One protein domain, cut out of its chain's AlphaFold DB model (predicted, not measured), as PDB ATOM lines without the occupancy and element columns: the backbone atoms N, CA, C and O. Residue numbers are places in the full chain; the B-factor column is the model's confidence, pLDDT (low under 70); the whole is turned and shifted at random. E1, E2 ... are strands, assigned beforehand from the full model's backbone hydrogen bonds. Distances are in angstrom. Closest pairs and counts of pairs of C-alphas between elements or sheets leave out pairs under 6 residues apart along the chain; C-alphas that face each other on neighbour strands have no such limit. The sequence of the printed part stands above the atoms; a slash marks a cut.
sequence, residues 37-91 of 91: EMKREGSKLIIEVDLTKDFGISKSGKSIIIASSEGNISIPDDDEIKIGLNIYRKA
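Overview. This is residues 37 to 91 of the 91 residues of an uncharacterized protein of Methanocalculus sp. 52_23 (UniProt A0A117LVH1). A short hairpin, E1 and E2, lies across a gap from one end of a long, narrow ribbon that folds back on itself: E3 and E4 run out along it, and E5 and E6 return beside them. Residues 49 to 62, with no named element, lead from the hairpin to the ribbon's other end. The 55 printed residues hold six named strands in the order E1 to E6 and no named helix, an all strand class with three antiparallel two-stranded sheets, E1 - E2, E3 - E6 and E4 - E5. The whole is loose, with a radius of gyration of the C-alphas of 13.1 A, and elongated, spanning 38 by 20 by 13 A.

Arrangement. E1, residues 37 to 41, and E2, residues 44 to 48, form an antiparallel hairpin at 157 degrees, with N 39 and O 46 2.9 A apart, within hydrogen-bond range. E3, residues 63 to 68, is apart from E2. E4, residues 73 to 75, and E5, residues 78 to 83, form the other hairpin, antiparallel at 121 degrees, with N 83 and O 73 at 2.8 A. The closest C-alphas of E1 and E4 are those of Met 38 and Ile 75, 7.7 A apart. E5 runs on into E6, residues 86 to 90, at 13 degrees across a break of 2 residues. E6 is antiparallel to E3 at 160 degrees, with N 64 and O 89 at 2.8 A.

Along the chain. E1 begins at C-alpha 37 (-32.221, 39.670, 19.445) and is 13.0 A long; E2 is 12.8 A. E3 is 12.8 A long, E4 6.4 A and E5 10.7 A. E6, 12.9 A, ends at C-alpha 90 (-9.807, 37.274, 17.031).

Size, cuts and confidence. The C-alphas farthest apart, those of Gly 42 and Gly 61, are 39.5 A apart. The printed part has no cut. The link E2 to E3, 14 residues, is long; the other links between named strands are tight. Mean pLDDT of the printed part is 79.1; residues 59 to 60 and 91, the chain's last, are under 70.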
ATOM      1  N   GLU A  37     -30.827  39.241  19.458       79.81
ATOM      2  CA  GLU A  37     -32.221  39.670  19.445       79.81
ATOM      3  C   GLU A  37     -32.432  40.621  18.264       79.81
ATOM      4  O   GLU A  37     -31.604  41.494  18.007       79.81
ATOM      5  N   MET A  38     -33.524  40.436  17.523       79.00
ATOM      6  CA  MET A  38     -33.861  41.244  16.348       79.00
ATOM      7  C   MET A  38     -35.213  41.909  16.551       79.00
ATOM      8  O   MET A  38     -36.195  41.247  16.879       79.00
ATOM      9  N   LYS A  39     -35.264  43.220  16.326       81.25
ATOM     10  CA  LYS A  39     -36.478  44.036  16.410       81.25
ATOM     11  C   LYS A  39     -36.568  44.942  15.193       81.25
ATOM     12  O   LYS A  39     -35.570  45.533  14.784       81.25
ATOM     13  N   ARG A  40     -37.763  45.082  14.621       79.50
ATOM     14  CA  ARG A  40     -38.027  46.041  13.548       79.50
ATOM     15  C   ARG A  40     -38.737  47.265  14.115       79.50
ATOM     16  O   ARG A  40     -39.848  47.165  14.624       79.50
ATOM     17  N   GLU A  41     -38.111  48.428  13.989       83.25
ATOM     18  CA  GLU A  41     -38.703  49.717  14.352       83.25
ATOM     19  C   GLU A  41     -38.903  50.559  13.089       83.25
ATOM     20  O   GLU A  41     -37.983  51.199  12.567       83.25
ATOM     21  N   GLY A  42     -40.126  50.513  12.551       82.62
ATOM     22  CA  GLY A  42     -40.497  51.181  11.305       82.62
ATOM     23  C   GLY A  42     -39.691  50.663  10.109       82.62
ATOM     24  O   GLY A  42     -39.937  49.569   9.598       82.62
ATOM     25  N   SER A  43     -38.728  51.468   9.655       83.56
ATOM     26  CA  SER A  43     -37.813  51.156   8.548       83.56
ATOM     27  C   SER A  43     -36.413  50.718   8.996       83.56
ATOM     28  O   SER A  43     -35.548  50.491   8.152       83.56
ATOM     29  N   LYS A  44     -36.165  50.612  10.307       81.94
ATOM     30  CA  LYS A  44     -34.875  50.199  10.872       81.94
ATOM     31  C   LYS A  44     -34.976  48.792  11.448       81.94
ATOM     32  O   LYS A  44     -35.944  48.459  12.126       81.94
ATOM     33  N   LEU A  45     -33.940  47.995  11.216       83.06
ATOM     34  CA  LEU A  45     -33.725  46.731  11.908       83.06
ATOM     35  C   LEU A  45     -32.707  46.969  13.027       83.06
ATOM     36  O   LEU A  45     -31.576  47.373  12.759       83.06
ATOM     37  N   ILE A  46     -33.128  46.750  14.268       84.19
ATOM     38  CA  ILE A  46     -32.294  46.835  15.464       84.19
ATOM     39  C   ILE A  46     -31.894  45.418  15.852       84.19
ATOM     40  O   ILE A  46     -32.740  44.537  16.001       84.19
ATOM     41  N   ILE A  47     -30.588  45.214  15.989       85.44
ATOM     42  CA  ILE A  47     -30.001  43.927  16.331       85.44
ATOM     43  C   ILE A  47     -29.179  44.121  17.596       85.44
ATOM     44  O   ILE A  47     -28.186  44.850  17.589       85.44
ATOM     45  N   GLU A  48     -29.595  43.467  18.671       84.75
ATOM     46  CA  GLU A  48     -28.888  43.482  19.944       84.75
ATOM     47  C   GLU A  48     -28.102  42.187  20.108       84.75
ATOM     48  O   GLU A  48     -28.628  41.084  19.950       84.75
ATOM     49  N   VAL A  49     -26.812  42.332  20.402       83.44
ATOM     50  CA  VAL A  49     -25.879  41.219  20.570       83.44
ATOM     51  C   VAL A  49     -25.078  41.442  21.839       83.44
ATOM     52  O   VAL A  49     -24.434  42.477  22.007       83.44
ATOM     53  N   ASP A  50     -25.075  40.440  22.712       83.19
ATOM     54  CA  ASP A  50     -24.267  40.454  23.923       83.19
ATOM     55  C   ASP A  50     -22.835  40.002  23.603       83.19
ATOM     56  O   ASP A  50     -22.563  38.819  23.398       83.19
ATOM     57  N   LEU A  51     -21.898  40.949  23.564       81.62
ATOM     58  CA  LEU A  51     -20.489  40.671  23.274       81.62
ATOM     59  C   LEU A  51     -19.748  39.968  24.424       81.62
ATOM     60  O   LEU A  51     -18.590  39.584  24.249       81.62
ATOM     61  N   THR A  52     -20.376  39.826  25.596       80.25
ATOM     62  CA  THR A  52     -19.770  39.161  26.760       80.25
ATOM     63  C   THR A  52     -19.897  37.643  26.711       80.25
ATOM     64  O   THR A  52     -19.174  36.955  27.427       80.25
ATOM     65  N   LYS A  53     -20.778  37.117  25.853       76.44
ATOM     66  CA  LYS A  53     -20.985  35.681  25.679       76.44
ATOM     67  C   LYS A  53     -20.156  35.147  24.523       76.44
ATOM     68  O   LYS A  53     -20.172  35.685  23.417       76.44
ATOM     69  N   ASP A  54     -19.494  34.030  24.771       78.75
ATOM     70  CA  ASP A  54     -18.777  33.262  23.768       78.75
ATOM     71  C   ASP A  54     -19.439  31.898  23.528       78.75
ATOM     72  O   ASP A  54     -19.820  31.181  24.447       78.75
ATOM     73  N   PHE A  55     -19.576  31.534  22.251       73.88
ATOM     74  CA  PHE A  55     -20.123  30.250  21.789       73.88
ATOM     75  C   PHE A  55     -19.016  29.239  21.474       73.88
ATOM     76  O   PHE A  55     -19.229  28.263  20.753       73.88
ATOM     77  N   GLY A  56     -17.827  29.477  22.026       72.12
ATOM     78  CA  GLY A  56     -16.644  28.662  21.823       72.12
ATOM     79  C   GLY A  56     -15.791  29.069  20.619       72.12
ATOM     80  O   GLY A  56     -16.091  29.979  19.836       72.12
ATOM     81  N   ILE A  57     -14.662  28.375  20.512       72.19
ATOM     82  CA  ILE A  57     -13.665  28.552  19.459       72.19
ATOM     83  C   ILE A  57     -14.217  28.007  18.139       72.19
ATOM     84  O   ILE A  57     -14.840  26.945  18.094       72.19
ATOM     85  N   SER A  58     -13.983  28.728  17.048       73.56
ATOM     86  CA  SER A  58     -14.380  28.316  15.706       73.56
ATOM     87  C   SER A  58     -13.753  26.965  15.346       73.56
ATOM     88  O   SER A  58     -12.718  26.589  15.891       73.56
ATOM     89  N   LYS A  59     -14.342  26.235  14.381       63.69
ATOM     90  CA  LYS A  59     -13.863  24.905  13.932       63.69
ATOM     91  C   LYS A  59     -12.368  24.855  13.558       63.69
ATOM     92  O   LYS A  59     -11.804  23.771  13.490       63.69
ATOM     93  N   SER A  60     -11.739  26.002  13.296       69.12
ATOM     94  CA  SER A  60     -10.312  26.135  12.977       69.12
ATOM     95  C   SER A  60      -9.443  26.641  14.138       69.12
ATOM     96  O   SER A  60      -8.233  26.767  13.964       69.12
ATOM     97  N   GLY A  61     -10.035  26.969  15.290       71.38
ATOM     98  CA  GLY A  61      -9.351  27.460  16.490       71.38
ATOM     99  C   GLY A  61      -8.848  28.905  16.412       71.38
ATOM    100  O   GLY A  61      -8.138  29.344  17.306       71.38
ATOM    101  N   LYS A  62      -9.180  29.652  15.350       74.69
ATOM    102  CA  LYS A  62      -8.601  30.987  15.081       74.69
ATOM    103  C   LYS A  62      -9.430  32.160  15.604       74.69
ATOM    104  O   LYS A  62      -8.919  33.274  15.704       74.69
ATOM    105  N   SER A  63     -10.704  31.924  15.901       76.44
ATOM    106  CA  SER A  63     -11.638  32.983  16.286       76.44
ATOM    107  C   SER A  63     -12.647  32.456  17.292       76.44
ATOM    108  O   SER A  63     -13.053  31.305  17.194       76.44
ATOM    109  N   ILE A  64     -13.091  33.297  18.215       82.50
ATOM    110  CA  ILE A  64     -14.181  32.998  19.145       82.50
ATOM    111  C   ILE A  64     -15.481  33.487  18.504       82.50
ATOM    112  O   ILE A  64     -15.563  34.644  18.082       82.50
ATOM    113  N   ILE A  65     -16.475  32.605  18.383       82.75
ATOM    114  CA  ILE A  65     -17.790  32.957  17.833       82.75
ATOM    115  C   ILE A  65     -18.592  33.640  18.943       82.75
ATOM    116  O   ILE A  65     -18.789  33.052  20.000       82.75
ATOM    117  N   ILE A  66     -19.043  34.872  18.706       84.12
ATOM    118  CA  ILE A  66     -19.815  35.661  19.684       84.12
ATOM    119  C   ILE A  66     -21.310  35.593  19.362       84.12
ATOM    120  O   ILE A  66     -22.136  35.383  20.247       84.12
ATOM    121  N   ALA A  67     -21.660  35.745  18.086       83.06
ATOM    122  CA  ALA A  67     -23.028  35.595  17.610       83.06
ATOM    123  C   ALA A  67     -23.039  35.201  16.134       83.06
ATOM    124  O   ALA A  67     -22.155  35.583  15.361       83.06
ATOM    125  N   SER A  68     -24.047  34.431  15.744       82.56
ATOM    126  CA  SER A  68     -24.262  34.051  14.353       82.56
ATOM    127  C   SER A  68     -25.744  33.824  14.107       82.56
ATOM    128  O   SER A  68     -26.423  33.188  14.917       82.56
ATOM    129  N   SER A  69     -26.220  34.303  12.961       81.94
ATOM    130  CA  SER A  69     -27.556  33.998  12.447       81.94
ATOM    131  C   SER A  69     -27.665  32.589  11.840       81.94
ATOM    132  O   SER A  69     -28.691  32.273  11.252       81.94
ATOM    133  N   GLU A  70     -26.603  31.767  11.920       75.75
ATOM    134  CA  GLU A  70     -26.496  30.404  11.360       75.75
ATOM    135  C   GLU A  70     -26.973  30.281   9.890       75.75
ATOM    136  O   GLU A  70     -27.354  29.204   9.434       75.75
ATOM    137  N   GLY A  71     -26.905  31.376   9.120       77.00
ATOM    138  CA  GLY A  71     -27.354  31.451   7.728       77.00
ATOM    139  C   GLY A  71     -28.061  32.764   7.389       77.00
ATOM    140  O   GLY A  71     -28.020  33.727   8.157       77.00
ATOM    141  N   ASN A  72     -28.693  32.790   6.212       78.56
ATOM    142  CA  ASN A  72     -29.591  33.867   5.800       78.56
ATOM    143  C   ASN A  72     -30.993  33.563   6.325       78.56
ATOM    144  O   ASN A  72     -31.654  32.642   5.843       78.56
ATOM    145  N   ILE A  73     -31.436  34.340   7.299       78.12
ATOM    146  CA  ILE A  73     -32.756  34.231   7.922       78.12
ATOM    147  C   ILE A  73     -33.658  35.363   7.415       78.12
ATOM    148  O   ILE A  73     -33.156  36.417   7.026       78.12
ATOM    149  N   SER A  74     -34.978  35.168   7.393       79.62
ATOM    150  CA  SER A  74     -35.906  36.294   7.199       79.62
ATOM    151  C   SER A  74     -35.849  37.218   8.409       79.62
ATOM    152  O   SER A  74     -35.700  36.743   9.538       79.62
ATOM    153  N   ILE A  75     -36.004  38.522   8.192       77.44
ATOM    154  CA  ILE A  75     -36.273  39.427   9.308       77.44
ATOM    155  C   ILE A  75     -37.708  39.209   9.806       77.44
ATOM    156  O   ILE A  75     -38.586  38.856   9.015       77.44
ATOM    157  N   PRO A  76     -37.983  39.425  11.101       71.25
ATOM    158  CA  PRO A  76     -39.359  39.481  11.566       71.25
ATOM    159  C   PRO A  76     -40.121  40.555  10.775       71.25
ATOM    160  O   PRO A  76     -39.585  41.630  10.486       71.25
ATOM    161  N   ASP A  77     -41.358  40.219  10.410       70.19
ATOM    162  CA  ASP A  77     -42.297  41.051   9.648       70.19
ATOM    163  C   ASP A  77     -42.025  41.192   8.135       70.19
ATOM    164  O   ASP A  77     -42.750  41.933   7.472       70.19
ATOM    165  N   ASP A  78     -41.028  40.497   7.565       74.94
ATOM    166  CA  ASP A  78     -40.758  40.541   6.117       74.94
ATOM    167  C   ASP A  78     -39.989  39.304   5.606       74.94
ATOM    168  O   ASP A  78     -38.801  39.120   5.880       74.94
ATOM    169  N   ASP A  79     -40.665  38.457   4.827       76.44
ATOM    170  CA  ASP A  79     -40.089  37.218   4.292       76.44
ATOM    171  C   ASP A  79     -39.214  37.413   3.046       76.44
ATOM    172  O   ASP A  79     -38.456  36.503   2.678       76.44
ATOM    173  N   GLU A  80     -39.294  38.578   2.397       81.50
ATOM    174  CA  GLU A  80     -38.492  38.905   1.217       81.50
ATOM    175  C   GLU A  80     -37.105  39.416   1.615       81.50
ATOM    176  O   GLU A  80     -36.113  39.150   0.928       81.50
ATOM    177  N   ILE A  81     -37.006  40.090   2.763       78.56
ATOM    178  CA  ILE A  81     -35.746  40.630   3.269       78.56
ATOM    179  C   ILE A  81     -35.015  39.573   4.104       78.56
ATOM    180  O   ILE A  81     -35.435  39.188   5.197       78.56
ATOM    181  N   LYS A  82     -33.864  39.124   3.594       84.44
ATOM    182  CA  LYS A  82     -32.979  38.176   4.282       84.44
ATOM    183  C   LYS A  82     -31.805  38.886   4.948       84.44
ATOM    184  O   LYS A  82     -31.204  39.783   4.358       84.44
ATOM    185  N   ILE A  83     -31.425  38.427   6.136       82.19
ATOM    186  CA  ILE A  83     -30.243  38.886   6.862       82.19
ATOM    187  C   ILE A  83     -29.326  37.719   7.231       82.19
ATOM    188  O   ILE A  83     -29.769  36.682   7.717       82.19
ATOM    189  N   GLY A  84     -28.026  37.911   7.009       87.38
ATOM    190  CA  GLY A  84     -26.966  37.045   7.509       87.38
ATOM    191  C   GLY A  84     -25.952  37.877   8.289       87.38
ATOM    192  O   GLY A  84     -25.341  38.781   7.722       87.38
ATOM    193  N   LEU A  85     -25.768  37.592   9.581       83.12
ATOM    194  CA  LEU A  85     -24.858  38.336  10.455       83.12
ATOM    195  C   LEU A  85     -23.972  37.378  11.255       83.12
ATOM    196  O   LEU A  85     -24.454  36.461  11.917       83.12
ATOM    197  N   ASN A  86     -22.662  37.626  11.212       85.50
ATOM    198  CA  ASN A  86     -21.653  36.865  11.942       85.50
ATOM    199  C   ASN A  86     -20.750  37.820  12.719       85.50
ATOM    200  O   ASN A  86     -20.166  38.734  12.139       85.50
ATOM    201  N   ILE A  87     -20.596  37.569  14.016       81.94
ATOM    202  CA  ILE A  87     -19.748  38.356  14.909       81.94
ATOM    203  C   ILE A  87     -18.708  37.426  15.519       81.94
ATOM    204  O   ILE A  87     -19.030  36.408  16.139       81.94
ATOM    205  N   TYR A  88     -17.440  37.784  15.328       87.00
ATOM    206  CA  TYR A  88     -16.302  37.012  15.800       87.00
ATOM    207  C   TYR A  88     -15.280  37.903  16.496       87.00
ATOM    208  O   TYR A  88     -15.076  39.063  16.138       87.00
ATOM    209  N   ARG A  89     -14.585  37.312  17.461       82.06
ATOM    210  CA  ARG A  89     -13.401  37.878  18.098       82.06
ATOM    211  C   ARG A  89     -12.173  37.129  17.618       82.06
ATOM    212  O   ARG A  89     -12.163  35.900  17.603       82.06
ATOM    213  N   LYS A  90     -11.128  37.866  17.243       78.94
ATOM    214  CA  LYS A  90      -9.807  37.274  17.031       78.94
ATOM    215  C   LYS A  90      -9.262  36.830  18.394       78.94
ATOM    216  O   LYS A  90      -9.275  37.638  19.326       78.94
ATOM    217  N   ALA A  91      -8.897  35.553  18.498       61.66
ATOM    218  CA  ALA A  91      -8.210  35.012  19.668       61.66
ATOM    219  C   ALA A  91      -6.751  35.487  19.698       61.66
ATOM    220  O   ALA A  91      -6.179  35.694  18.598       61.66
TER     221      ALA A  91